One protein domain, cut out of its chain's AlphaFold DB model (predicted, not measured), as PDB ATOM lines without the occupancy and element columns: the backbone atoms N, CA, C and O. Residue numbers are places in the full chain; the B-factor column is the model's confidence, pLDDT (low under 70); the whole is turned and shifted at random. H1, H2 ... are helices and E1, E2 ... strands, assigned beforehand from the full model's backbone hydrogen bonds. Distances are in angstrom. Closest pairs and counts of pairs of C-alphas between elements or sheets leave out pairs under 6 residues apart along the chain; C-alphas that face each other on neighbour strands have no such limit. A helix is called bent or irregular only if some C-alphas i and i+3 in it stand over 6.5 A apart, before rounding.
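AT A GLANCE: This is residues 228 to 426 of the 928 residues of the protein "YomG" of Paenibacillus sp. NAIST15-1 (UniProt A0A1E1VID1). A small head holds a three-stranded sheet, E2, E1 and E4, with H6 over one face, and a long helical hairpin of H2b and H3 sticks out from it like an arm and makes most of the length. H2a runs between the head and the start of H2b, and near its first residues, at 277 to 278, it meets H5 to make a corner, while E3 lies at the end far from the hairpin's tip. The printed part has 199 residues, with six named helices and four named strands in the order E1 E2 H1 E3 H2 H3 H4 H5 E4 H6; the sheet, in the order E2 E1 E4, is mixed, and the class is mostly helix. The whole is extended, with a radius of gyration of the C-alphas of 27.3 A and spans of 95 by 37 by 24 A.

IN THESE COORDINATES: The sheet is made of E1, residues 228 to 231, from C-alpha 228 at (-21.063, 3.777, 19.786); E2, residues 248 to 250; and E4, residues 403 to 407, 13.1 A long. H6, residues 414 to 425, is 15.8 A long and ends with C-alpha 425 at (-15.101, 1.228, 21.460). H1 is residues 253 to 256 and E3 residues 267 to 269. H2, residues 276 to 337, was assigned as one helix by its hydrogen bonds but is bent, with C-alphas 291 and 294 7.2 A apart; its arms are H2a, residues 276 to 291, 22.5 A long, and H2b, residues 294 to 337, 64.9 A long, and H2b ends with C-alpha 337 at (-69.515, -48.775, 26.471). H3, residues 342 to 382, is 60.3 A; H4 is residues 385 to 388 and H5 residues 391 to 400, 15.2 A.

HOW THE PARTS SIT: E1 and E4 are parallel, with N 229 and O 404 2.8 A apart, within hydrogen-bond range. E2 and E1 form an antiparallel hairpin, with N 228 and O 249 at 2.9 A. H6 is on the sheet, making two layers, a helix on one face of a sheet; its height is 7.5 A, and it lies over E1, only just slantwise at 32 degrees on the local plane, with the C-alphas of Val 230 and Ala 421 closest at 6.6 A. E3 pairs with no named strand, but residues 260 to 261 pair antiparallel with it. H1 is close to but not clearly touching H2a, at 6.3 A between the C-alphas of Met 256 and Cys 279. H5 touches H2a's residues 277 to 278 alone, about perpendicular at 89 degrees, the closest C-alphas being those of Leu 278 and Gln 393, 5.7 A. H4 is close to but not clearly touching H2a, with the C-alphas of Tyr 285 and Asn 388 6.7 A apart. H2a and H2b stand at a steep tilt of 43 degrees. H2b and H3, a helical hairpin, touch at a shallow tilt of 19 degrees, opposite ways, with the C-alphas of Leu 310 and Ile 362 closest at 6.2 A. Every O i to N i+4 pair is within hydrogen-bond range in H2a, H2b, H3 and H6, against 4 of 6 in H5; H1 and H4 are too short for such a pair.

THE WHOLE: The two C-alphas farthest apart, those of Ser 269 and Gly 338, are 95.4 A apart. The printed part has no cut. The link from E1 to E2, 16 residues, is long. The mean pLDDT of the printed part is 89.6, and residue 410 alone is under 70.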
ATOM      1  N   LEU A 228     -20.981   4.911  20.701       94.44
ATOM      2  CA  LEU A 228     -21.063   3.777  19.786       94.44
ATOM      3  C   LEU A 228     -22.407   3.072  19.963       94.44
ATOM      4  O   LEU A 228     -22.659   2.480  21.012       94.44
ATOM      5  N   ARG A 229     -23.276   3.143  18.951       93.69
ATOM      6  CA  ARG A 229     -24.542   2.394  18.883       93.69
ATOM      7  C   ARG A 229     -24.261   0.949  18.506       93.69
ATOM      8  O   ARG A 229     -23.414   0.699  17.657       93.69
ATOM      9  N   VAL A 230     -24.953   0.006  19.132       91.31
ATOM     10  CA  VAL A 230     -24.570  -1.408  19.096       91.31
ATOM     11  C   VAL A 230     -25.734  -2.281  18.636       91.31
ATOM     12  O   VAL A 230     -26.780  -2.316  19.290       91.31
ATOM     13  N   PHE A 231     -25.514  -3.028  17.552       87.44
ATOM     14  CA  PHE A 231     -26.496  -3.921  16.936       87.44
ATOM     15  C   PHE A 231     -25.873  -5.279  16.571       87.44
ATOM     16  O   PHE A 231     -24.726  -5.359  16.131       87.44
ATOM     17  N   GLY A 232     -26.628  -6.353  16.781       81.25
ATOM     18  CA  GLY A 232     -26.247  -7.746  16.568       81.25
ATOM     19  C   GLY A 232     -27.042  -8.415  15.447       81.25
ATOM     20  O   GLY A 232     -27.574  -7.748  14.562       81.25
ATOM     21  N   ALA A 233     -27.130  -9.746  15.485       75.06
ATOM     22  CA  ALA A 233     -28.033 -10.512  14.622       75.06
ATOM     23  C   ALA A 233     -29.496 -10.120  14.888       75.06
ATOM     24  O   ALA A 233     -29.832  -9.827  16.029       75.06
ATOM     25  N   ASP A 234     -30.360 -10.139  13.870       70.00
ATOM     26  CA  ASP A 234     -31.811  -9.919  14.019       70.00
ATOM     27  C   ASP A 234     -32.192  -8.621  14.765       70.00
ATOM     28  O   ASP A 234     -33.131  -8.600  15.560       70.00
ATOM     29  N   ASP A 235     -31.435  -7.538  14.546       72.69
ATOM     30  CA  ASP A 235     -31.580  -6.251  15.248       72.69
ATOM     31  C   ASP A 235     -31.453  -6.353  16.786       72.69
ATOM     32  O   ASP A 235     -31.849  -5.443  17.527       72.69
ATOM     33  N   VAL A 236     -30.866  -7.447  17.295       77.94
ATOM     34  CA  VAL A 236     -30.553  -7.609  18.716       77.94
ATOM     35  C   VAL A 236     -29.673  -6.446  19.156       77.94
ATOM     36  O   VAL A 236     -28.699  -6.083  18.506       77.94
ATOM     37  N   SER A 237     -30.015  -5.840  20.281       89.12
ATOM     38  CA  SER A 237     -29.385  -4.615  20.756       89.12
ATOM     39  C   SER A 237     -29.083  -4.728  22.248       89.12
ATOM     40  O   SER A 237     -29.540  -5.653  22.929       89.12
ATOM     41  N   ILE A 238     -28.253  -3.829  22.772       89.69
ATOM     42  CA  ILE A 238     -27.723  -3.956  24.137       89.69
ATOM     43  C   ILE A 238     -28.657  -3.411  25.230       89.69
ATOM     44  O   ILE A 238     -28.330  -3.535  26.402       89.69
ATOM     45  N   GLN A 239     -29.832  -2.852  24.914       87.75
ATOM     46  CA  GLN A 239     -30.745  -2.219  25.890       87.75
ATOM     47  C   GLN A 239     -31.172  -3.154  27.032       87.75
ATOM     48  O   GLN A 239     -31.523  -2.689  28.126       87.75
ATOM     49  N   SER A 240     -31.222  -4.464  26.773       82.19
ATOM     50  CA  SER A 240     -31.573  -5.474  27.775       82.19
ATOM     51  C   SER A 240     -30.445  -5.723  28.777       82.19
ATOM     52  O   SER A 240     -30.738  -6.077  29.914       82.19
ATOM     53  N   VAL A 241     -29.188  -5.485  28.389       85.38
ATOM     54  CA  VAL A 241     -27.980  -5.725  29.202       85.38
ATOM     55  C   VAL A 241     -27.201  -4.452  29.551       85.38
ATOM     56  O   VAL A 241     -26.239  -4.511  30.309       85.38
ATOM     57  N   ASN A 242     -27.630  -3.291  29.056       85.88
ATOM     58  CA  ASN A 242     -27.069  -1.985  29.387       85.88
ATOM     59  C   ASN A 242     -27.838  -1.353  30.557       85.88
ATOM     60  O   ASN A 242     -29.055  -1.153  30.467       85.88
ATOM     61  N   ALA A 243     -27.132  -1.002  31.637       82.88
ATOM     62  CA  ALA A 243     -27.724  -0.450  32.858       82.88
ATOM     63  C   ALA A 243     -28.494   0.860  32.606       82.88
ATOM     64  O   ALA A 243     -29.533   1.098  33.224       82.88
ATOM     65  N   THR A 244     -28.039   1.677  31.651       83.25
ATOM     66  CA  THR A 244     -28.715   2.925  31.251       83.25
ATOM     67  C   THR A 244     -29.974   2.677  30.413       83.25
ATOM     68  O   THR A 244     -30.802   3.568  30.249       83.25
ATOM     69  N   GLY A 245     -30.149   1.462  29.880       81.62
ATOM     70  CA  GLY A 245     -31.217   1.119  28.943       81.62
ATOM     71  C   GLY A 245     -31.013   1.663  27.526       81.62
ATOM     72  O   GLY A 245     -31.897   1.478  26.692       81.62
ATOM     73  N   SER A 246     -29.873   2.298  27.244       88.75
ATOM     74  CA  SER A 246     -29.511   2.807  25.921       88.75
ATOM     75  C   SER A 246     -29.012   1.694  24.997       88.75
ATOM     76  O   SER A 246     -28.447   0.695  25.443       88.75
ATOM     77  N   ASN A 247     -29.170   1.885  23.685       91.12
ATOM     78  CA  ASN A 247     -28.605   0.994  22.661       91.12
ATOM     79  C   ASN A 247     -27.141   1.319  22.318       91.12
ATOM     80  O   ASN A 247     -26.610   0.816  21.331       91.12
ATOM     81  N   TYR A 248     -26.512   2.197  23.095       93.88
ATOM     82  CA  TYR A 248     -25.164   2.687  22.869       93.88
ATOM     83  C   TYR A 248     -24.322   2.627  24.141       93.88
ATOM     84  O   TYR A 248     -24.846   2.646  25.258       93.88
ATOM     85  N   ILE A 249     -23.010   2.605  23.940       92.75
ATOM     86  CA  ILE A 249     -21.989   2.855  24.959       92.75
ATOM     87  C   ILE A 249     -21.320   4.201  24.683       92.75
ATOM     88  O   ILE A 249     -21.307   4.660  23.540       92.75
ATOM     89  N   GLU A 250     -20.806   4.855  25.723       92.44
ATOM     90  CA  GLU A 250     -20.286   6.218  25.615       92.44
ATOM     91  C   GLU A 250     -19.101   6.496  26.542       92.44
ATOM     92  O   GLU A 250     -19.005   5.972  27.653       92.44
ATOM     93  N   ASP A 251     -18.187   7.336  26.066       91.75
ATOM     94  CA  ASP A 251     -17.003   7.800  26.780       91.75
ATOM     95  C   ASP A 251     -16.568   9.153  26.207       91.75
ATOM     96  O   ASP A 251     -16.358   9.305  25.008       91.75
ATOM     97  N   TYR A 252     -16.433  10.141  27.090       93.44
ATOM     98  CA  TYR A 252     -16.065  11.516  26.753       93.44
ATOM     99  C   TYR A 252     -14.701  11.916  27.326       93.44
ATOM    100  O   TYR A 252     -14.351  13.094  27.318       93.44
ATOM    101  N   SER A 253     -13.932  10.948  27.833       89.38
ATOM    102  CA  SER A 253     -12.627  11.150  28.473       89.38
ATOM    103  C   SER A 253     -11.674  12.024  27.647       89.38
ATOM    104  O   SER A 253     -11.035  12.912  28.214       89.38
ATOM    105  N   TYR A 254     -11.656  11.864  26.319       89.62
ATOM    106  CA  TYR A 254     -10.867  12.695  25.404       89.62
ATOM    107  C   TYR A 254     -11.191  14.195  25.515       89.62
ATOM    108  O   TYR A 254     -10.294  15.017  25.702       89.62
ATOM    109  N   PHE A 255     -12.474  14.567  25.454       92.44
ATOM    110  CA  PHE A 255     -12.896  15.967  25.578       92.44
ATOM    111  C   PHE A 255     -12.834  16.476  27.018       92.44
ATOM    112  O   PHE A 255     -12.730  17.678  27.250       92.44
ATOM    113  N   MET A 256     -12.856  15.580  28.001       92.00
ATOM    114  CA  MET A 256     -12.644  15.956  29.394       92.00
ATOM    115  C   MET A 256     -11.175  16.256  29.684       92.00
ATOM    116  O   MET A 256     -10.893  17.046  30.572       92.00
ATOM    117  N   TYR A 257     -10.224  15.684  28.949       87.25
ATOM    118  CA  TYR A 257      -8.803  15.860  29.231       87.25
ATOM    119  C   TYR A 257      -8.349  17.341  29.184       87.25
ATOM    120  O   TYR A 257      -8.734  18.077  28.267       87.25
ATOM    121  N   PRO A 258      -7.478  17.807  30.108       91.38
ATOM    122  CA  PRO A 258      -6.885  17.133  31.274       91.38
ATOM    123  C   PRO A 258      -7.658  17.369  32.589       91.38
ATOM    124  O   PRO A 258      -7.042  17.497  33.645       91.38
ATOM    125  N   PHE A 259      -8.986  17.480  32.550       94.19
ATOM    126  CA  PHE A 259      -9.789  17.821  33.722       94.19
ATOM    127  C   PHE A 259      -9.533  16.883  34.905       94.19
ATOM    128  O   PHE A 259      -9.625  15.660  34.787       94.19
ATOM    129  N   GLN A 260      -9.257  17.468  36.067       91.56
ATOM    130  CA  GLN A 260      -9.071  16.747  37.322       91.56
ATOM    131  C   GLN A 260      -9.784  17.480  38.450       91.56
ATOM    132  O   GLN A 260      -9.778  18.711  38.509       91.56
ATOM    133  N   ARG A 261     -10.357  16.714  39.378       92.88
ATOM    134  CA  ARG A 261     -10.987  17.225  40.595       92.88
ATOM    135  C   ARG A 261     -10.557  16.405  41.805       92.88
ATOM    136  O   ARG A 261     -10.303  15.211  41.670       92.88
ATOM    137  N   ASP A 262     -10.502  17.035  42.971       91.25
ATOM    138  CA  ASP A 262     -10.317  16.319  44.234       91.25
ATOM    139  C   ASP A 262     -11.631  15.682  44.737       91.25
ATOM    140  O   ASP A 262     -12.697  15.816  44.127       91.25
ATOM    141  N   VAL A 263     -11.557  14.994  45.881       89.50
ATOM    142  CA  VAL A 263     -12.712  14.355  46.540       89.50
ATOM    143  C   VAL A 263     -13.811  15.347  46.946       89.50
ATOM    144  O   VAL A 263     -14.970  14.958  47.061       89.50
ATOM    145  N   ASN A 264     -13.477  16.631  47.115       91.25
ATOM    146  CA  ASN A 264     -14.414  17.704  47.449       91.25
ATOM    147  C   ASN A 264     -14.955  18.415  46.196       91.25
ATOM    148  O   ASN A 264     -15.583  19.467  46.307       91.25
ATOM    149  N   LYS A 265     -14.712  17.856  45.001       91.44
ATOM    150  CA  LYS A 265     -15.067  18.431  43.696       91.44
ATOM    151  C   LYS A 265     -14.413  19.792  43.425       91.44
ATOM    152  O   LYS A 265     -14.916  20.556  42.608       91.44
ATOM    153  N   LYS A 266     -13.271  20.098  44.041       92.62
ATOM    154  CA  LYS A 266     -12.462  21.259  43.654       92.62
ATOM    155  C   LYS A 266     -11.671  20.929  42.391       92.62
ATOM    156  O   LYS A 266     -11.000  19.900  42.339       92.62
ATOM    157  N   VAL A 267     -11.731  21.803  41.389       95.00
ATOM    158  CA  VAL A 267     -10.996  21.644  40.124       95.00
ATOM    159  C   VAL A 267      -9.495  21.840  40.361       95.00
ATOM    160  O   VAL A 267      -9.075  22.855  40.917       95.00
ATOM    161  N   LEU A 268      -8.698  20.847  39.965       93.25
ATOM    162  CA  LEU A 268      -7.230  20.847  40.016       93.25
ATOM    163  C   LEU A 268      -6.618  21.206  38.656       93.25
ATOM    164  O   LEU A 268      -5.563  21.829  38.594       93.25
ATOM    165  N   SER A 269      -7.294  20.812  37.579       93.50
ATOM    166  CA  SER A 269      -6.954  21.138  36.197       93.50
ATOM    167  C   SER A 269      -8.244  21.225  35.395       93.50
ATOM    168  O   SER A 269      -9.145  20.413  35.603       93.50
ATOM    169  N   GLU A 270      -8.338  22.195  34.492       94.50
ATOM    170  CA  GLU A 270      -9.519  22.398  33.648       94.50
ATOM    171  C   GLU A 270      -9.446  21.540  32.376       94.50
ATOM    172  O   GLU A 270      -8.360  21.158  31.929       94.50
ATOM    173  N   SER A 271     -10.606  21.215  31.799       94.12
ATOM    174  CA  SER A 271     -10.674  20.610  30.463       94.12
ATOM    175  C   SER A 271     -10.253  21.637  29.407       94.12
ATOM    176  O   SER A 271     -10.465  22.837  29.568       94.12
ATOM    177  N   ARG A 272      -9.696  21.166  28.285       94.19
ATOM    178  CA  ARG A 272      -9.432  22.019  27.110       94.19
ATOM    179  C   ARG A 272     -10.690  22.379  26.315       94.19
ATOM    180  O   ARG A 272     -10.617  23.267  25.472       94.19
ATOM    181  N   TYR A 273     -11.797  21.668  26.530       93.94
ATOM    182  CA  TYR A 273     -12.972  21.708  25.654       93.94
ATOM    183  C   TYR A 273     -14.288  21.938  26.402       93.94
ATOM    184  O   TYR A 273     -15.130  22.701  25.939       93.94
ATOM    185  N   MET A 274     -14.483  21.262  27.534       95.69
ATOM    186  CA  MET A 274     -15.749  21.221  28.265       95.69
ATOM    187  C   MET A 274     -15.737  22.161  29.471       95.69
ATOM    188  O   MET A 274     -14.703  22.354  30.111       95.69
ATOM    189  N   SER A 275     -16.903  22.685  29.848       96.31
ATOM    190  CA  SER A 275     -17.037  23.444  31.088       96.31
ATOM    191  C   SER A 275     -16.763  22.564  32.313       96.31
ATOM    192  O   SER A 275     -17.060  21.363  32.334       96.31
ATOM    193  N   ASN A 276     -16.257  23.177  33.389       95.69
ATOM    194  CA  ASN A 276     -16.072  22.490  34.671       95.69
ATOM    195  C   ASN A 276     -17.398  21.874  35.162       95.69
ATOM    196  O   ASN A 276     -17.419  20.748  35.659       95.69
ATOM    197  N   GLY A 277     -18.520  22.579  34.967       94.69
ATOM    198  CA  GLY A 277     -19.853  22.116  35.358       94.69
ATOM    199  C   GLY A 277     -20.296  20.842  34.633       94.69
ATOM    200  O   GLY A 277     -20.852  19.947  35.273       94.69
ATOM    201  N   LEU A 278     -20.031  20.728  33.329       95.88
ATOM    202  CA  LEU A 278     -20.306  19.509  32.566       95.88
ATOM    203  C   LEU A 278     -19.346  18.375  32.952       95.88
ATOM    204  O   LEU A 278     -19.793  17.251  33.180       95.88
ATOM    205  N   CYS A 279     -18.050  18.664  33.103       95.94
ATOM    206  CA  CYS A 279     -17.057  17.667  33.512       95.94
ATOM    207  C   CYS A 279     -17.392  17.039  34.873       95.94
ATOM    208  O   CYS A 279     -17.293  15.822  35.039       95.94
ATOM    209  N   HIS A 280     -17.828  17.846  35.849       94.94
ATOM    210  CA  HIS A 280     -18.280  17.325  37.137       94.94
ATOM    211  C   HIS A 280     -19.475  16.380  36.988       94.94
ATOM    212  O   HIS A 280     -19.435  15.288  37.556       94.94
ATOM    213  N   ALA A 281     -20.491  16.775  36.217       95.06
ATOM    214  CA  ALA A 281     -21.697  15.976  36.014       95.06
ATOM    215  C   ALA A 281     -21.402  14.645  35.305       95.06
ATOM    216  O   ALA A 281     -21.893  13.606  35.736       95.06
ATOM    217  N   LEU A 282     -20.538  14.644  34.282       94.81
ATOM    218  CA  LEU A 282     -20.124  13.422  33.579       94.81
ATOM    219  C   LEU A 282     -19.365  12.446  34.493       94.81
ATOM    220  O   LEU A 282     -19.620  11.243  34.440       94.81
ATOM    221  N   LEU A 283     -18.459  12.939  35.353       93.56
ATOM    222  CA  LEU A 283     -17.762  12.086  36.327       93.56
ATOM    223  C   LEU A 283     -18.716  11.524  37.385       93.56
ATOM    224  O   LEU A 283     -18.655  10.330  37.670       93.56
ATOM    225  N   ASP A 284     -19.597  12.363  37.941       94.12
ATOM    226  CA  ASP A 284     -20.598  11.940  38.930       94.12
ATOM    227  C   ASP A 284     -21.539  10.878  38.343       94.12
ATOM    228  O   ASP A 284     -21.802   9.855  38.974       94.12
ATOM    229  N   TYR A 285     -22.005  11.088  37.109       94.56
ATOM    230  CA  TYR A 285     -22.876  10.150  36.412       94.56
ATOM    231  C   TYR A 285     -22.173   8.821  36.115       94.56
ATOM    232  O   TYR A 285     -22.731   7.757  36.382       94.56
ATOM    233  N   ARG A 286     -20.922   8.856  35.637       91.50
ATOM    234  CA  ARG A 286     -20.112   7.648  35.408       91.50
ATOM    235  C   ARG A 286     -19.924   6.839  36.690       91.50
ATOM    236  O   ARG A 286     -20.021   5.613  36.663       91.50
ATOM    237  N   GLU A 287     -19.651   7.510  37.804       92.19
ATOM    238  CA  GLU A 287     -19.507   6.869  39.112       92.19
ATOM    239  C   GLU A 287     -20.833   6.259  39.588       92.19
ATOM    240  O   GLU A 287     -20.856   5.116  40.052       92.19
ATOM    241  N   LEU A 288     -21.951   6.966  39.385       94.00
ATOM    242  CA  LEU A 288     -23.287   6.463  39.687       94.00
ATOM    243  C   LEU A 288     -23.624   5.208  38.871       94.00
ATOM    244  O   LEU A 288     -24.005   4.205  39.474       94.00
ATOM    245  N   VAL A 289     -23.450   5.225  37.544       91.75
ATOM    246  CA  VAL A 289     -23.687   4.057  36.671       91.75
ATOM    247  C   VAL A 289     -22.850   2.869  37.148       91.75
ATOM    248  O   VAL A 289     -23.403   1.819  37.474       91.75
ATOM    249  N   LYS A 290     -21.540   3.076  37.344       90.62
ATOM    250  CA  LYS A 290     -20.619   2.035  37.823       90.62
ATOM    251  C   LYS A 290     -21.029   1.456  39.181       90.62
ATOM    252  O   LYS A 290     -20.910   0.253  39.407       90.62
ATOM    253  N   SER A 291     -21.543   2.286  40.092       93.12
ATOM    254  CA  SER A 291     -22.039   1.829  41.400       93.12
ATOM    255  C   SER A 291     -23.282   0.929  41.305       93.12
ATOM    256  O   SER A 291     -23.576   0.187  42.245       93.12
ATOM    257  N   LYS A 292     -24.021   0.983  40.187       92.88
ATOM    258  CA  LYS A 292     -25.259   0.226  39.950       92.88
ATOM    259  C   LYS A 292     -25.084  -0.988  39.043       92.88
ATOM    260  O   LYS A 292     -25.953  -1.857  39.078       92.88
ATOM    261  N   ASP A 293     -23.965  -1.120  38.332       86.69
ATOM    262  CA  ASP A 293     -23.697  -2.245  37.421       86.69
ATOM    263  C   ASP A 293     -23.871  -3.618  38.086       86.69
ATOM    264  O   ASP A 293     -24.547  -4.496  37.552       86.69
ATOM    265  N   SER A 294     -23.317  -3.805  39.290       88.12
ATOM    266  CA  SER A 294     -23.426  -5.086  40.013       88.12
ATOM    267  C   SER A 294     -24.868  -5.401  40.423       88.12
ATOM    268  O   SER A 294     -25.310  -6.547  40.331       88.12
ATOM    269  N   GLN A 295     -25.621  -4.379  40.843       91.94
ATOM    270  CA  GLN A 295     -27.034  -4.519  41.191       91.94
ATOM    271  C   GLN A 295     -27.866  -4.871  39.951       91.94
ATOM    272  O   GLN A 295     -28.710  -5.763  40.012       91.94
ATOM    273  N   PHE A 296     -27.610  -4.204  38.825       91.00
ATOM    274  CA  PHE A 296     -28.300  -4.449  37.563       91.00
ATOM    275  C   PHE A 296     -28.023  -5.858  37.024       91.00
ATOM    276  O   PHE A 296     -28.962  -6.574  36.683       91.00
ATOM    277  N   LYS A 297     -26.758  -6.300  37.039       88.19
ATOM    278  CA  LYS A 297     -26.372  -7.656  36.626       88.19
ATOM    279  C   LYS A 297     -27.075  -8.735  37.455       88.19
ATOM    280  O   LYS A 297     -27.648  -9.658  36.890       88.19
ATOM    281  N   SER A 298     -27.119  -8.566  38.778       90.81
ATOM    282  CA  SER A 298     -27.824  -9.490  39.678       90.81
ATOM    283  C   SER A 298     -29.330  -9.588  39.376       90.81
ATOM    284  O   SER A 298     -29.904 -10.680  39.385       90.81
ATOM    285  N   LEU A 299     -29.977  -8.462  39.042       92.56
ATOM    286  CA  LEU A 299     -31.387  -8.447  38.633       92.56
ATOM    287  C   LEU A 299     -31.616  -9.187  37.307       92.56
ATOM    288  O   LEU A 299     -32.599  -9.915  37.191       92.56
ATOM    289  N   LEU A 300     -30.717  -9.035  36.327       88.69
ATOM    290  CA  LEU A 300     -30.797  -9.759  35.054       88.69
ATOM    291  C   LEU A 300     -30.593 -11.267  35.228       88.69
ATOM    292  O   LEU A 300     -31.352 -12.051  34.660       88.69
ATOM    293  N   ASP A 301     -29.628 -11.675  36.053       87.44
ATOM    294  CA  ASP A 301     -29.394 -13.089  36.365       87.44
ATOM    295  C   ASP A 301     -30.616 -13.706  37.066       87.44
ATOM    296  O   ASP A 301     -31.055 -14.806  36.720       87.44
ATOM    297  N   THR A 302     -31.227 -12.966  37.998       93.38
ATOM    298  CA  THR A 302     -32.466 -13.372  38.680       93.38
ATOM    299  C   THR A 302     -33.631 -13.499  37.697       93.38
ATOM    300  O   THR A 302     -34.358 -14.494  37.726       93.38
ATOM    301  N   LEU A 303     -33.804 -12.521  36.800       89.38
ATOM    302  CA  LEU A 303     -34.856 -12.536  35.783       89.38
ATOM    303  C   LEU A 303     -34.720 -13.754  34.862       89.38
ATOM    304  O   LEU A 303     -35.709 -14.435  34.598       89.38
ATOM    305  N   LYS A 304     -33.493 -14.058  34.427       87.94
ATOM    306  CA  LYS A 304     -33.203 -15.229  33.596       87.94
ATOM    307  C   LYS A 304     -33.591 -16.529  34.302       87.94
ATOM    308  O   LYS A 304     -34.325 -17.332  33.740       87.94
ATOM    309  N   GLN A 305     -33.180 -16.707  35.559       89.88
ATOM    310  CA  GLN A 305     -33.546 -17.893  36.346       89.88
ATOM    311  C   GLN A 305     -35.067 -18.038  36.520       89.88
ATOM    312  O   GLN A 305     -35.604 -19.146  36.457       89.88
ATOM    313  N   GLN A 306     -35.780 -16.925  36.720       92.81
ATOM    314  CA  GLN A 306     -37.241 -16.919  36.820       92.81
ATOM    315  C   GLN A 306     -37.909 -17.308  35.491       92.81
ATOM    316  O   GLN A 306     -38.868 -18.077  35.500       92.81
ATOM    317  N   GLN A 307     -37.396 -16.827  34.354       88.88
ATOM    318  CA  GLN A 307     -37.884 -17.180  33.015       88.88
ATOM    319  C   GLN A 307     -37.628 -18.655  32.667       88.88
ATOM    320  O   GLN A 307     -38.517 -19.325  32.133       88.88
ATOM    321  N   ASP A 308     -36.461 -19.187  33.031       83.94
ATOM    322  CA  ASP A 308     -36.140 -20.610  32.868       83.94
ATOM    323  C   ASP A 308     -37.104 -21.481  33.699       83.94
ATOM    324  O   ASP A 308     -37.661 -22.469  33.209       83.94
ATOM    325  N   SER A 309     -37.379 -21.070  34.943       90.94
ATOM    326  CA  SER A 309     -38.350 -21.734  35.822       90.94
ATOM    327  C   SER A 309     -39.779 -21.666  35.268       90.94
ATOM    328  O   SER A 309     -40.488 -22.676  35.266       90.94
ATOM    329  N   LEU A 310     -40.201 -20.511  34.736       91.06
ATOM    330  CA  LEU A 310     -41.507 -20.342  34.091       91.06
ATOM    331  C   LEU A 310     -41.674 -21.314  32.920       91.06
ATOM    332  O   LEU A 310     -42.673 -22.031  32.857       91.06
ATOM    333  N   THR A 311     -40.670 -21.380  32.044       84.94
ATOM    334  CA  THR A 311     -40.658 -22.270  30.875       84.94
ATOM    335  C   THR A 311     -40.789 -23.733  31.302       84.94
ATOM    336  O   THR A 311     -41.596 -24.484  30.752       84.94
ATOM    337  N   LEU A 312     -40.054 -24.144  32.342       88.81
ATOM    338  CA  LEU A 312     -40.153 -25.495  32.891       88.81
ATOM    339  C   LEU A 312     -41.573 -25.808  33.394       88.81
ATOM    340  O   LEU A 312     -42.115 -26.865  33.071       88.81
ATOM    341  N   ARG A 313     -42.204 -24.896  34.149       90.69
ATOM    342  CA  ARG A 313     -43.560 -25.121  34.692       90.69
ATOM    343  C   ARG A 313     -44.648 -25.076  33.629       90.69
ATOM    344  O   ARG A 313     -45.613 -25.827  33.735       90.69
ATOM    345  N   GLN A 314     -44.480 -24.267  32.587       88.81
ATOM    346  CA  GLN A 314     -45.358 -24.281  31.415       88.81
ATOM    347  C   GLN A 314     -45.278 -25.623  30.673       88.81
ATOM    348  O   GLN A 314     -46.315 -26.205  30.363       88.81
ATOM    349  N   ASN A 315     -44.074 -26.172  30.482       84.19
ATOM    350  CA  ASN A 315     -43.893 -27.499  29.889       84.19
ATOM    351  C   ASN A 315     -44.518 -28.616  30.749       84.19
ATOM    352  O   ASN A 315     -45.098 -29.564  30.219       84.19
ATOM    353  N   GLU A 316     -44.429 -28.525  32.079       91.25
ATOM    354  CA  GLU A 316     -45.111 -29.452  32.994       91.25
ATOM    355  C   GLU A 316     -46.638 -29.330  32.925       91.25
ATOM    356  O   GLU A 316     -47.332 -30.346  32.883       91.25
ATOM    357  N   LEU A 317     -47.171 -28.104  32.869       91.38
ATOM    358  CA  LEU A 317     -48.601 -27.853  32.690       91.38
ATOM    359  C   LEU A 317     -49.106 -28.430  31.363       91.38
ATOM    360  O   LEU A 317     -50.192 -29.010  31.329       91.38
ATOM    361  N   GLN A 318     -48.316 -28.320  30.292       87.88
ATOM    362  CA  GLN A 318     -48.661 -28.913  29.003       87.88
ATOM    363  C   GLN A 318     -48.799 -30.436  29.114       87.88
ATOM    364  O   GLN A 318     -49.836 -30.973  28.743       87.88
ATOM    365  N   LYS A 319     -47.839 -31.118  29.755       90.00
ATOM    366  CA  LYS A 319     -47.932 -32.568  30.006       90.00
ATOM    367  C   LYS A 319     -49.177 -32.948  30.816       90.00
ATOM    368  O   LYS A 319     -49.793 -33.977  30.549       90.00
ATOM    369  N   ILE A 320     -49.554 -32.133  31.806       91.25
ATOM    370  CA  ILE A 320     -50.780 -32.338  32.594       91.25
ATOM    371  C   ILE A 320     -52.029 -32.183  31.712       91.25
ATOM    372  O   ILE A 320     -52.954 -32.983  31.844       91.25
ATOM    373  N   ASN A 321     -52.061 -31.192  30.813       88.81
ATOM    374  CA  ASN A 321     -53.164 -31.003  29.866       88.81
ATOM    375  C   ASN A 321     -53.271 -32.174  28.878       88.81
ATOM    376  O   ASN A 321     -54.377 -32.659  28.653       88.81
ATOM    377  N   ASP A 322     -52.148 -32.674  28.362       84.12
ATOM    378  CA  ASP A 322     -52.125 -33.830  27.458       84.12
ATOM    379  C   ASP A 322     -52.665 -35.089  28.167       84.12
ATOM    380  O   ASP A 322     -53.479 -35.832  27.623       84.12
ATOM    381  N   GLN A 323     -52.278 -35.303  29.431       91.19
ATOM    382  CA  GLN A 323     -52.797 -36.404  30.252       91.19
ATOM    383  C   GLN A 323     -54.287 -36.243  30.584       91.19
ATOM    384  O   GLN A 323     -55.011 -37.236  30.619       91.19
ATOM    385  N   LEU A 324     -54.757 -35.012  30.819       90.12
ATOM    386  CA  LEU A 324     -56.180 -34.715  31.000       90.12
ATOM    387  C   LEU A 324     -56.984 -35.067  29.746       90.12
ATOM    388  O   LEU A 324     -58.015 -35.715  29.887       90.12
ATOM    389  N   ALA A 325     -56.494 -34.713  28.555       84.75
ATOM    390  CA  ALA A 325     -57.151 -35.051  27.293       84.75
ATOM    391  C   ALA A 325     -57.307 -36.573  27.131       84.75
ATOM    392  O   ALA A 325     -58.406 -37.057  26.885       84.75
ATOM    393  N   ILE A 326     -56.248 -37.347  27.410       88.00
ATOM    394  CA  ILE A 326     -56.299 -38.821  27.369       88.00
ATOM    395  C   ILE A 326     -57.330 -39.386  28.363       88.00
ATOM    396  O   ILE A 326     -58.065 -40.326  28.044       88.00
ATOM    397  N   ILE A 327     -57.394 -38.840  29.584       87.12
ATOM    398  CA  ILE A 327     -58.371 -39.265  30.601       87.12
ATOM    399  C   ILE A 327     -59.800 -38.919  30.158       87.12
ATOM    400  O   ILE A 327     -60.713 -39.717  30.374       87.12
ATOM    401  N   GLU A 328     -60.008 -37.757  29.536       86.31
ATOM    402  CA  GLU A 328     -61.308 -37.332  29.008       86.31
ATOM    403  C   GLU A 328     -61.771 -38.206  27.838       86.31
ATOM    404  O   GLU A 328     -62.926 -38.641  27.835       86.31
ATOM    405  N   ASP A 329     -60.867 -38.563  26.928       84.00
ATOM    406  CA  ASP A 329     -61.135 -39.513  25.846       84.00
ATOM    407  C   ASP A 329     -61.502 -40.896  26.404       84.00
ATOM    408  O   ASP A 329     -62.503 -41.498  26.009       84.00
ATOM    409  N   THR A 330     -60.755 -41.377  27.402       87.00
ATOM    410  CA  THR A 330     -61.031 -42.659  28.075       87.00
ATOM    411  C   THR A 330     -62.396 -42.652  28.769       87.00
ATOM    412  O   THR A 330     -63.140 -43.632  28.700       87.00
ATOM    413  N   LEU A 331     -62.754 -41.546  29.429       86.00
ATOM    414  CA  LEU A 331     -64.054 -41.373  30.079       86.00
ATOM    415  C   LEU A 331     -65.198 -41.383  29.053       86.00
ATOM    416  O   LEU A 331     -66.249 -41.968  29.312       86.00
ATOM    417  N   SER A 332     -64.986 -40.758  27.891       82.19
ATOM    418  CA  SER A 332     -65.934 -40.757  26.775       82.19
ATOM    419  C   SER A 332     -66.180 -42.178  26.249       82.19
ATOM    420  O   SER A 332     -67.330 -42.609  26.143       82.19
ATOM    421  N   VAL A 333     -65.108 -42.952  26.033       83.75
ATOM    422  CA  VAL A 333     -65.185 -44.352  25.579       83.75
ATOM    423  C   VAL A 333     -65.915 -45.242  26.592       83.75
ATOM    424  O   VAL A 333     -66.826 -45.977  26.211       83.75
ATOM    425  N   LYS A 334     -65.580 -45.156  27.887       85.88
ATOM    426  CA  LYS A 334     -66.232 -45.963  28.936       85.88
ATOM    427  C   LYS A 334     -67.719 -45.651  29.102       85.88
ATOM    428  O   LYS A 334     -68.517 -46.572  29.254       85.88
ATOM    429  N   ASN A 335     -68.094 -44.370  29.029       80.12
ATOM    430  CA  ASN A 335     -69.500 -43.956  29.048       80.12
ATOM    431  C   ASN A 335     -70.270 -44.520  27.846       80.12
ATOM    432  O   ASN A 335     -71.399 -44.977  28.010       80.12
ATOM    433  N   ALA A 336     -69.663 -44.531  26.654       79.38
ATOM    434  CA  ALA A 336     -70.272 -45.117  25.461       79.38
ATOM    435  C   ALA A 336     -70.414 -46.651  25.552       79.38
ATOM    436  O   ALA A 336     -71.362 -47.209  25.003       79.38
ATOM    437  N   ALA A 337     -69.503 -47.325  26.261       83.94
ATOM    438  CA  ALA A 337     -69.515 -48.775  26.471       83.94
ATOM    439  C   ALA A 337     -70.384 -49.243  27.661       83.94
ATOM    440  O   ALA A 337     -70.587 -50.444  27.829       83.94
ATOM    441  N   GLY A 338     -70.902 -48.325  28.489       83.88
ATOM    442  CA  GLY A 338     -71.671 -48.662  29.696       83.88
ATOM    443  C   GLY A 338     -70.825 -49.227  30.848       83.88
ATOM    444  O   GLY A 338     -71.357 -49.906  31.726       83.88
ATOM    445  N   GLU A 339     -69.516 -48.973  30.849       86.50
ATOM    446  CA  GLU A 339     -68.588 -49.442  31.884       86.50
ATOM    447  C   GLU A 339     -68.585 -48.534  33.133       86.50
ATOM    448  O   GLU A 339     -68.915 -47.348  33.044       86.50
ATOM    449  N   PRO A 340     -68.159 -49.027  34.316       87.31
ATOM    450  CA  PRO A 340     -67.982 -48.189  35.502       87.31
ATOM    451  C   PRO A 340     -66.958 -47.057  35.284       87.31
ATOM    452  O   PRO A 340     -65.799 -47.296  34.934       87.31
ATOM    453  N   VAL A 341     -67.366 -45.811  35.553       90.88
ATOM    454  CA  VAL A 341     -66.562 -44.599  35.285       90.88
ATOM    455  C   VAL A 341     -65.976 -43.913  36.521       90.88
ATOM    456  O   VAL A 341     -65.161 -43.000  36.382       90.88
ATOM    457  N   GLN A 342     -66.357 -44.333  37.731       91.19
ATOM    458  CA  GLN A 342     -66.041 -43.591  38.957       91.19
ATOM    459  C   GLN A 342     -64.529 -43.431  39.196       91.19
ATOM    460  O   GLN A 342     -64.078 -42.348  39.569       91.19
ATOM    461  N   ASP A 343     -63.729 -44.460  38.906       89.31
ATOM    462  CA  ASP A 343     -62.267 -44.394  39.040       89.31
ATOM    463  C   ASP A 343     -61.638 -43.396  38.062       89.31
ATOM    464  O   ASP A 343     -60.730 -42.645  38.421       89.31
ATOM    465  N   THR A 344     -62.151 -43.335  36.832       88.44
ATOM    466  CA  THR A 344     -61.678 -42.406  35.798       88.44
ATOM    467  C   THR A 344     -62.091 -40.964  36.125       88.44
ATOM    468  O   THR A 344     -61.310 -40.037  35.912       88.44
ATOM    469  N   ILE A 345     -63.263 -40.761  36.744       91.62
ATOM    470  CA  ILE A 345     -63.677 -39.460  37.301       91.62
ATOM    471  C   ILE A 345     -62.741 -39.031  38.441       91.62
ATOM    472  O   ILE A 345     -62.308 -37.879  38.477       91.62
ATOM    473  N   ASN A 346     -62.373 -39.944  39.343       92.50
ATOM    474  CA  ASN A 346     -61.429 -39.649  40.422       92.50
ATOM    475  C   ASN A 346     -60.041 -39.273  39.871       92.50
ATOM    476  O   ASN A 346     -59.450 -38.288  40.313       92.50
ATOM    477  N   GLN A 347     -59.545 -39.994  38.858       92.62
ATOM    478  CA  GLN A 347     -58.300 -39.651  38.156       92.62
ATOM    479  C   GLN A 347     -58.371 -38.261  37.511       92.62
ATOM    480  O   GLN A 347     -57.441 -37.468  37.679       92.62
ATOM    481  N   LYS A 348     -59.483 -37.930  36.840       93.31
ATOM    482  CA  LYS A 348     -59.718 -36.597  36.266       93.31
ATOM    483  C   LYS A 348     -59.672 -35.509  37.338       93.31
ATOM    484  O   LYS A 348     -58.963 -34.520  37.166       93.31
ATOM    485  N   ASN A 349     -60.387 -35.692  38.445       93.31
ATOM    486  CA  ASN A 349     -60.441 -34.711  39.529       93.31
ATOM    487  C   ASN A 349     -59.065 -34.493  40.175       93.31
ATOM    488  O   ASN A 349     -58.658 -33.347  40.361       93.31
ATOM    489  N   ASN A 350     -58.303 -35.567  40.416       94.25
ATOM    490  CA  ASN A 350     -56.924 -35.468  40.904       94.25
ATOM    491  C   ASN A 350     -56.039 -34.672  39.932       94.25
ATOM    492  O   ASN A 350     -55.260 -33.815  40.352       94.25
ATOM    493  N   LYS A 351     -56.193 -34.902  38.622       94.31
ATOM    494  CA  LYS A 351     -55.414 -34.211  37.590       94.31
ATOM    495  C   LYS A 351     -55.804 -32.742  37.420       94.31
ATOM    496  O   LYS A 351     -54.936 -31.895  37.223       94.31
ATOM    497  N   LEU A 352     -57.088 -32.413  37.573       94.06
ATOM    498  CA  LEU A 352     -57.573 -31.030  37.639       94.06
ATOM    499  C   LEU A 352     -57.014 -30.288  38.862       94.06
ATOM    500  O   LEU A 352     -56.676 -29.108  38.764       94.06
ATOM    501  N   GLN A 353     -56.865 -30.973  39.996       94.88
ATOM    502  CA  GLN A 353     -56.249 -30.393  41.186       94.88
ATOM    503  C   GLN A 353     -54.744 -30.155  40.990       94.88
ATOM    504  O   GLN A 353     -54.252 -29.078  41.318       94.88
ATOM    505  N   GLU A 354     -54.027 -31.096  40.369       95.12
ATOM    506  CA  GLU A 354     -52.615 -30.924  39.991       95.12
ATOM    507  C   GLU A 354     -52.421 -29.750  39.012       95.12
ATOM    508  O   GLU A 354     -51.528 -28.922  39.204       95.12
ATOM    509  N   LYS A 355     -53.314 -29.614  38.018       94.81
ATOM    510  CA  LYS A 355     -53.364 -28.466  37.100       94.81
ATOM    511  C   LYS A 355     -53.526 -27.146  37.851       94.81
ATOM    512  O   LYS A 355     -52.797 -26.199  37.571       94.81
ATOM    513  N   SER A 356     -54.452 -27.085  38.807       95.06
ATOM    514  CA  SER A 356     -54.681 -25.889  39.630       95.06
ATOM    515  C   SER A 356     -53.430 -25.504  40.432       95.06
ATOM    516  O   SER A 356     -52.996 -24.352  40.394       95.06
ATOM    517  N   THR A 357     -52.776 -26.476  41.076       95.56
ATOM    518  CA  THR A 357     -51.508 -26.261  41.796       95.56
ATOM    519  C   THR A 357     -50.417 -25.728  40.869       95.56
ATOM    520  O   THR A 357     -49.778 -24.723  41.185       95.56
ATOM    521  N   LYS A 358     -50.240 -26.337  39.691       95.19
ATOM    522  CA  LYS A 358     -49.233 -25.908  38.712       95.19
ATOM    523  C   LYS A 358     -49.517 -24.507  38.163       95.19
ATOM    524  O   LYS A 358     -48.595 -23.713  37.985       95.19
ATOM    525  N   GLN A 359     -50.789 -24.167  37.958       95.19
ATOM    526  CA  GLN A 359     -51.198 -22.828  37.541       95.19
ATOM    527  C   GLN A 359     -50.877 -21.775  38.614       95.19
ATOM    528  O   GLN A 359     -50.428 -20.680  38.278       95.19
ATOM    529  N   ASN A 360     -51.037 -22.107  39.898       95.50
ATOM    530  CA  ASN A 360     -50.647 -21.224  41.001       95.50
ATOM    531  C   ASN A 360     -49.125 -21.017  41.068       95.50
ATOM    532  O   ASN A 360     -48.679 -19.890  41.289       95.50
ATOM    533  N   GLU A 361     -48.320 -22.058  40.826       95.50
ATOM    534  CA  GLU A 361     -46.857 -21.927  40.705       95.50
ATOM    535  C   GLU A 361     -46.464 -20.964  39.572       95.50
ATOM    536  O   GLU A 361     -45.650 -20.066  39.787       95.50
ATOM    537  N   ILE A 362     -47.086 -21.095  38.392       95.19
ATOM    538  CA  ILE A 362     -46.869 -20.193  37.246       95.19
ATOM    539  C   ILE A 362     -47.243 -18.750  37.601       95.19
ATOM    540  O   ILE A 362     -46.474 -17.829  37.331       95.19
ATOM    541  N   ASN A 363     -48.395 -18.542  38.242       94.75
ATOM    542  CA  ASN A 363     -48.838 -17.211  38.661       94.75
ATOM    543  C   ASN A 363     -47.851 -16.575  39.655       94.75
ATOM    544  O   ASN A 363     -47.529 -15.394  39.532       94.75
ATOM    545  N   ASN A 364     -47.316 -17.358  40.597       96.44
ATOM    546  CA  ASN A 364     -46.300 -16.890  41.538       96.44
ATOM    547  C   ASN A 364     -45.002 -16.474  40.829       96.44
ATOM    548  O   ASN A 364     -44.470 -15.406  41.128       96.44
ATOM    549  N   ILE A 365     -44.519 -17.264  39.865       95.38
ATOM    550  CA  ILE A 365     -43.320 -16.923  39.083       95.38
ATOM    551  C   ILE A 365     -43.564 -15.665  38.233       95.38
ATOM    552  O   ILE A 365     -42.720 -14.773  38.204       95.38
ATOM    553  N   ASN A 366     -44.737 -15.527  37.608       94.75
ATOM    554  CA  ASN A 366     -45.102 -14.323  36.850       94.75
ATOM    555  C   ASN A 366     -45.126 -13.060  37.727       94.75
ATOM    556  O   ASN A 366     -44.679 -11.990  37.298       94.75
ATOM    557  N   ASN A 367     -45.596 -13.179  38.972       95.56
ATOM    558  CA  ASN A 367     -45.544 -12.087  39.942       95.56
ATOM    559  C   ASN A 367     -44.094 -11.723  40.293       95.56
ATOM    560  O   ASN A 367     -43.751 -10.544  40.298       95.56
ATOM    561  N   GLN A 368     -43.226 -12.717  40.515       96.44
ATOM    562  CA  GLN A 368     -41.799 -12.493  40.767       96.44
ATOM    563  C   GLN A 368     -41.102 -11.801  39.584       96.44
ATOM    564  O   GLN A 368     -40.394 -10.818  39.793       96.44
ATOM    565  N   ILE A 369     -41.361 -12.247  38.349       93.75
ATOM    566  CA  ILE A 369     -40.867 -11.608  37.117       93.75
ATOM    567  C   ILE A 369     -41.319 -10.145  37.052       93.75
ATOM    568  O   ILE A 369     -40.517  -9.256  36.762       93.75
ATOM    569  N   SER A 370     -42.589  -9.876  37.361       94.06
ATOM    570  CA  SER A 370     -43.135  -8.514  37.388       94.06
ATOM    571  C   SER A 370     -42.426  -7.638  38.428       94.06
ATOM    572  O   SER A 370     -42.071  -6.497  38.132       94.06
ATOM    573  N   THR A 371     -42.148  -8.169  39.622       96.19
ATOM    574  CA  THR A 371     -41.369  -7.471  40.655       96.19
ATOM    575  C   THR A 371     -39.944  -7.163  40.185       96.19
ATOM    576  O   THR A 371     -39.516  -6.013  40.286       96.19
ATOM    577  N   THR A 372     -39.232  -8.143  39.621       94.56
ATOM    578  CA  THR A 372     -37.865  -7.961  39.100       94.56
ATOM    579  C   THR A 372     -37.830  -6.904  37.989       94.56
ATOM    580  O   THR A 372     -36.996  -5.997  38.020       94.56
ATOM    581  N   ASN A 373     -38.782  -6.943  37.049       91.88
ATOM    582  CA  ASN A 373     -38.913  -5.952  35.975       91.88
ATOM    583  C   ASN A 373     -39.196  -4.537  36.502       91.88
ATOM    584  O   ASN A 373     -38.657  -3.559  35.973       91.88
ATOM    585  N   ASN A 374     -39.988  -4.410  37.568       93.31
ATOM    586  CA  ASN A 374     -40.214  -3.126  38.229       93.31
ATOM    587  C   ASN A 374     -38.922  -2.583  38.858       93.31
ATOM    588  O   ASN A 374     -38.612  -1.407  38.668       93.31
ATOM    589  N   SER A 375     -38.128  -3.422  39.534       94.19
ATOM    590  CA  SER A 375     -36.822  -3.017  40.082       94.19
ATOM    591  C   SER A 375     -35.828  -2.608  38.988       94.19
ATOM    592  O   SER A 375     -35.142  -1.596  39.132       94.19
ATOM    593  N   ILE A 376     -35.793  -3.335  37.865       90.38
ATOM    594  CA  ILE A 376     -35.001  -2.970  36.679       90.38
ATOM    595  C   ILE A 376     -35.436  -1.601  36.141       90.38
ATOM    596  O   ILE A 376     -34.598  -0.744  35.867       90.38
ATOM    597  N   THR A 377     -36.744  -1.366  36.026       89.38
ATOM    598  CA  THR A 377     -37.300  -0.099  35.525       89.38
ATOM    599  C   THR A 377     -36.985   1.071  36.458       89.38
ATOM    600  O   THR A 377     -36.629   2.151  35.991       89.38
ATOM    601  N   GLN A 378     -37.064   0.867  37.775       90.56
ATOM    602  CA  GLN A 378     -36.680   1.873  38.770       90.56
ATOM    603  C   GLN A 378     -35.197   2.243  38.661       90.56
ATOM    604  O   GLN A 378     -34.865   3.428  38.662       90.56
ATOM    605  N   LEU A 379     -34.318   1.248  38.503       90.81
ATOM    606  CA  LEU A 379     -32.884   1.473  38.314       90.81
ATOM    607  C   LEU A 379     -32.612   2.224  37.001       90.81
ATOM    608  O   LEU A 379     -31.889   3.216  37.009       90.81
ATOM    609  N   LYS A 380     -33.261   1.835  35.895       88.00
ATOM    610  CA  LYS A 380     -33.159   2.551  34.613       88.00
ATOM    611  C   LYS A 380     -33.635   4.000  34.716       88.00
ATOM    612  O   LYS A 380     -32.983   4.889  34.188       88.00
ATOM    613  N   ASN A 381     -34.737   4.260  35.425       88.31
ATOM    614  CA  ASN A 381     -35.228   5.621  35.648       88.31
ATOM    615  C   ASN A 381     -34.245   6.469  36.468       88.31
ATOM    616  O   ASN A 381     -34.057   7.632  36.134       88.31
ATOM    617  N   LEU A 382     -33.584   5.894  37.480       91.38
ATOM    618  CA  LEU A 382     -32.531   6.581  38.240       91.38
ATOM    619  C   LEU A 382     -31.348   6.986  37.347       91.38
ATOM    620  O   LEU A 382     -30.759   8.045  37.545       91.38
ATOM    621  N   LEU A 383     -31.002   6.149  36.365       91.81
ATOM    622  CA  LEU A 383     -29.878   6.370  35.455       91.81
ATOM    623  C   LEU A 383     -30.245   7.175  34.200       91.81
ATOM    624  O   LEU A 383     -29.378   7.387  33.353       91.81
ATOM    625  N   LYS A 384     -31.488   7.648  34.057       89.38
ATOM    626  CA  LYS A 384     -31.868   8.507  32.929       89.38
ATOM    627  C   LYS A 384     -31.056   9.799  32.927       89.38
ATOM    628  O   LYS A 384     -30.815  10.398  33.978       89.38
ATOM    629  N   ILE A 385     -30.685  10.251  31.734       88.38
ATOM    630  CA  ILE A 385     -29.908  11.478  31.528       88.38
ATOM    631  C   ILE A 385     -30.624  12.675  32.165       88.38
ATOM    632  O   ILE A 385     -30.025  13.435  32.920       88.38
ATOM    633  N   GLU A 386     -31.932  12.792  31.955       87.31
ATOM    634  CA  GLU A 386     -32.754  13.896  32.457       87.31
ATOM    635  C   GLU A 386     -32.875  13.908  33.988       87.31
ATOM    636  O   GLU A 386     -33.294  14.906  34.566       87.31
ATOM    637  N   SER A 387     -32.513  12.805  34.656       89.00
ATOM    638  CA  SER A 387     -32.477  12.713  36.122       89.00
ATOM    639  C   SER A 387     -31.126  13.121  36.716       89.00
ATOM    640  O   SER A 387     -31.041  13.340  37.921       89.00
ATOM    641  N   ASN A 388     -30.075  13.223  35.894       92.69
ATOM    642  CA  ASN A 388     -28.694  13.427  36.348       92.69
ATOM    643  C   ASN A 388     -28.027  14.685  35.765       92.69
ATOM    644  O   ASN A 388     -27.002  15.123  36.282       92.69
ATOM    645  N   PHE A 389     -28.606  15.285  34.723       94.19
ATOM    646  CA  PHE A 389     -28.069  16.467  34.049       94.19
ATOM    647  C   PHE A 389     -29.130  17.564  33.930       94.19
ATOM    648  O   PHE A 389     -30.305  17.295  33.687       94.19
ATOM    649  N   SER A 390     -28.710  18.824  34.053       92.88
ATOM    650  CA  SER A 390     -29.570  19.971  33.756       92.88
ATOM    651  C   SER A 390     -29.753  20.155  32.245       92.88
ATOM    652  O   SER A 390     -28.917  19.743  31.440       92.88
ATOM    653  N   SER A 391     -30.809  20.860  31.831       91.94
ATOM    654  CA  SER A 391     -31.058  21.133  30.408       91.94
ATOM    655  C   SER A 391     -29.913  21.898  29.727       91.94
ATOM    656  O   SER A 391     -29.661  21.696  28.541       91.94
ATOM    657  N   SER A 392     -29.199  22.767  30.456       92.06
ATOM    658  CA  SER A 392     -28.032  23.476  29.917       92.06
ATOM    659  C   SER A 392     -26.829  22.548  29.748       92.06
ATOM    660  O   SER A 392     -26.170  22.614  28.713       92.06
ATOM    661  N   GLN A 393     -26.590  21.647  30.706       92.56
ATOM    662  CA  GLN A 393     -25.534  20.637  30.612       92.56
ATOM    663  C   GLN A 393     -25.791  19.665  29.459       92.56
ATOM    664  O   GLN A 393     -24.867  19.379  28.713       92.56
ATOM    665  N   ILE A 394     -27.034  19.213  29.250       91.88
ATOM    666  CA  ILE A 394     -27.393  18.342  28.114       91.88
ATOM    667  C   ILE A 394     -27.125  19.052  26.780       91.88
ATOM    668  O   ILE A 394     -26.582  18.458  25.849       91.88
ATOM    669  N   LYS A 395     -27.470  20.341  26.682       92.25
ATOM    670  CA  LYS A 395     -27.231  21.136  25.471       92.25
ATOM    671  C   LYS A 395     -25.740  21.325  25.182       92.25
ATOM    672  O   LYS A 395     -25.340  21.259  24.022       92.25
ATOM    673  N   GLU A 396     -24.937  21.572  26.215       94.19
ATOM    674  CA  GLU A 396     -23.477  21.641  26.098       94.19
ATOM    675  C   GLU A 396     -22.903  20.276  25.693       94.19
ATOM    676  O   GLU A 396     -22.167  20.180  24.712       94.19
ATOM    677  N   TRP A 397     -23.313  19.216  26.393       93.56
ATOM    678  CA  TRP A 397     -22.871  17.842  26.174       93.56
ATOM    679  C   TRP A 397     -23.062  17.391  24.727       93.56
ATOM    680  O   TRP A 397     -22.163  16.773  24.158       93.56
ATOM    681  N   ASN A 398     -24.182  17.764  24.102       93.12
ATOM    682  CA  ASN A 398     -24.516  17.365  22.739       93.12
ATOM    683  C   ASN A 398     -23.459  17.758  21.686       93.12
ATOM    684  O   ASN A 398     -23.346  17.082  20.670       93.12
ATOM    685  N   GLN A 399     -22.660  18.807  21.918       93.06
ATOM    686  CA  GLN A 399     -21.585  19.216  20.995       93.06
ATOM    687  C   GLN A 399     -20.408  18.233  20.957       93.06
ATOM    688  O   GLN A 399     -19.605  18.251  20.027       93.06
ATOM    689  N   PHE A 400     -20.301  17.375  21.970       94.56
ATOM    690  CA  PHE A 400     -19.207  16.425  22.139       94.56
ATOM    691  C   PHE A 400     -19.626  14.989  21.818       94.56
ATOM    692  O   PHE A 400     -18.885  14.051  22.119       94.56
ATOM    693  N   ILE A 401     -20.814  14.805  21.233       93.88
ATOM    694  CA  ILE A 401     -21.351  13.505  20.838       93.88
ATOM    695  C   ILE A 401     -20.987  13.256  19.375       93.88
ATOM    696  O   ILE A 401     -21.557  13.850  18.466       93.88
ATOM    697  N   TYR A 402     -20.041  12.347  19.172       93.31
ATOM    698  CA  TYR A 402     -19.634  11.841  17.868       93.31
ATOM    699  C   TYR A 402     -20.111  10.397  17.797       93.31
ATOM    700  O   TYR A 402     -19.653   9.565  18.583       93.31
ATOM    701  N   GLU A 403     -21.078  10.124  16.922       92.12
ATOM    702  CA  GLU A 403     -21.750   8.826  16.854       92.12
ATOM    703  C   GLU A 403     -21.160   7.930  15.764       92.12
ATOM    704  O   GLU A 403     -20.924   8.363  14.636       92.12
ATOM    705  N   LYS A 404     -20.989   6.652  16.100       90.25
ATOM    706  CA  LYS A 404     -20.772   5.563  15.143       90.25
ATOM    707  C   LYS A 404     -21.654   4.371  15.479       90.25
ATOM    708  O   LYS A 404     -22.221   4.286  16.569       90.25
ATOM    709  N   GLU A 405     -21.729   3.432  14.547       89.25
ATOM    710  CA  GLU A 405     -22.432   2.168  14.729       89.25
ATOM    711  C   GLU A 405     -21.449   0.998  14.705       89.25
ATOM    712  O   GLU A 405     -20.545   0.930  13.873       89.25
ATOM    713  N   PHE A 406     -21.648   0.065  15.627       85.19
ATOM    714  CA  PHE A 406     -21.039  -1.252  15.632       85.19
ATOM    715  C   PHE A 406     -22.132  -2.273  15.333       85.19
ATOM    716  O   PHE A 406     -22.986  -2.551  16.177       85.19
ATOM    717  N   VAL A 407     -22.098  -2.809  14.116       81.50
ATOM    718  CA  VAL A 407     -23.027  -3.840  13.652       81.50
ATOM    719  C   VAL A 407     -22.270  -5.154  13.544       81.50
ATOM    720  O   VAL A 407     -21.316  -5.270  12.775       81.50
ATOM    721  N   ASN A 408     -22.691  -6.154  14.313       72.94
ATOM    722  CA  ASN A 408     -22.128  -7.495  14.261       72.94
ATOM    723  C   ASN A 408     -23.237  -8.549  14.211       72.94
ATOM    724  O   ASN A 408     -23.617  -9.138  15.225       72.94
ATOM    725  N   THR A 409     -23.717  -8.825  12.997       74.56
ATOM    726  CA  THR A 409     -24.766  -9.821  12.712       74.56
ATOM    727  C   THR A 409     -24.373 -11.257  13.069       74.56
ATOM    728  O   THR A 409     -25.208 -12.155  13.030       74.56
ATOM    729  N   ASN A 410     -23.118 -11.491  13.460       68.69
ATOM    730  CA  ASN A 410     -22.621 -12.799  13.873       68.69
ATOM    731  C   ASN A 410     -22.750 -13.040  15.386       68.69
ATOM    732  O   ASN A 410     -22.373 -14.111  15.865       68.69
ATOM    733  N   ILE A 411     -23.251 -12.059  16.148       70.25
ATOM    734  CA  ILE A 411     -23.502 -12.169  17.587       70.25
ATOM    735  C   ILE A 411     -25.010 -12.094  17.845       70.25
ATOM    736  O   ILE A 411     -25.645 -11.079  17.583       70.25
ATOM    737  N   THR A 412     -25.572 -13.162  18.407       76.75
ATOM    738  CA  THR A 412     -27.019 -13.310  18.652       76.75
ATOM    739  C   THR A 412     -27.443 -12.960  20.078       76.75
ATOM    740  O   THR A 412     -28.628 -12.812  20.360       76.75
ATOM    741  N   THR A 413     -26.495 -12.830  21.011       79.38
ATOM    742  CA  THR A 413     -26.791 -12.577  22.429       79.38
ATOM    743  C   THR A 413     -26.383 -11.157  22.833       79.38
ATOM    744  O   THR A 413     -25.209 -10.816  22.639       79.38
ATOM    745  N   PRO A 414     -27.257 -10.368  23.491       83.62
ATOM    746  CA  PRO A 414     -26.936  -9.010  23.939       83.62
ATOM    747  C   PRO A 414     -25.660  -8.904  24.792       83.62
ATOM    748  O   PRO A 414     -24.900  -7.954  24.637       83.62
ATOM    749  N   GLN A 415     -25.389  -9.889  25.658       83.25
ATOM    750  CA  GLN A 415     -24.226  -9.876  26.556       83.25
ATOM    751  C   GLN A 415     -22.893  -9.942  25.793       83.25
ATOM    752  O   GLN A 415     -22.053  -9.058  25.940       83.25
ATOM    753  N   ASN A 416     -22.723 -10.943  24.923       82.12
ATOM    754  CA  ASN A 416     -21.521 -11.055  24.089       82.12
ATOM    755  C   ASN A 416     -21.375  -9.856  23.139       82.12
ATOM    756  O   ASN A 416     -20.262  -9.505  22.750       82.12
ATOM    757  N   LEU A 417     -22.503  -9.259  22.737       85.69
ATOM    758  CA  LEU A 417     -22.529  -8.088  21.872       85.69
ATOM    759  C   LEU A 417     -22.012  -6.848  22.612       85.69
ATOM    760  O   LEU A 417     -21.198  -6.118  22.054       85.69
ATOM    761  N   LEU A 418     -22.425  -6.648  23.869       88.50
ATOM    762  CA  LEU A 418     -21.911  -5.582  24.727       88.50
ATOM    763  C   LEU A 418     -20.399  -5.722  24.937       88.50
ATOM    764  O   LEU A 418     -19.676  -4.754  24.735       88.50
ATOM    765  N   GLU A 419     -19.912  -6.922  25.262       86.00
ATOM    766  CA  GLU A 419     -18.476  -7.182  25.458       86.00
ATOM    767  C   GLU A 419     -17.652  -6.861  24.200       86.00
ATOM    768  O   GLU A 419     -16.678  -6.112  24.271       86.00
ATOM    769  N   ALA A 420     -18.083  -7.354  23.034       81.56
ATOM    770  CA  ALA A 420     -17.408  -7.085  21.765       81.56
ATOM    771  C   ALA A 420     -17.441  -5.593  21.386       81.56
ATOM    772  O   ALA A 420     -16.442  -5.048  20.913       81.56
ATOM    773  N   ALA A 421     -18.573  -4.920  21.610       88.25
ATOM    774  CA  ALA A 421     -18.706  -3.495  21.341       88.25
ATOM    775  C   ALA A 421     -17.836  -2.653  22.281       88.25
ATOM    776  O   ALA A 421     -17.227  -1.688  21.832       88.25
ATOM    777  N   THR A 422     -17.735  -3.023  23.561       87.75
ATOM    778  CA  THR A 422     -16.855  -2.359  24.530       87.75
ATOM    779  C   THR A 422     -15.387  -2.478  24.123       87.75
ATOM    780  O   THR A 422     -14.690  -1.465  24.098       87.75
ATOM    781  N   GLU A 423     -14.920  -3.671  23.734       80.12
ATOM    782  CA  GLU A 423     -13.555  -3.856  23.217       80.12
ATOM    783  C   GLU A 423     -13.293  -3.000  21.971       80.12
ATOM    784  O   GLU A 423     -12.244  -2.364  21.868       80.12
ATOM    785  N   HIS A 424     -14.247  -2.947  21.037       80.62
ATOM    786  CA  HIS A 424     -14.136  -2.117  19.838       80.62
ATOM    787  C   HIS A 424     -14.107  -0.622  20.173       80.62
ATOM    788  O   HIS A 424     -13.290   0.118  19.631       80.62
ATOM    789  N   PHE A 425     -14.973  -0.175  21.083       88.06
ATOM    790  CA  PHE A 425     -15.101   1.228  21.460       88.06
ATOM    791  C   PHE A 425     -13.817   1.788  22.070       88.06
ATOM    792  O   PHE A 425     -13.411   2.878  21.689       88.06
ATOM    793  N   TYR A 426     -13.106   1.013  22.897       80.31
ATOM    794  CA  TYR A 426     -11.793   1.409  23.425       80.31
ATOM    795  C   TYR A 426     -10.714   1.633  22.354       80.31
ATOM    796  O   TYR A 426      -9.696   2.255  22.636       80.31
TER     797      TYR A 426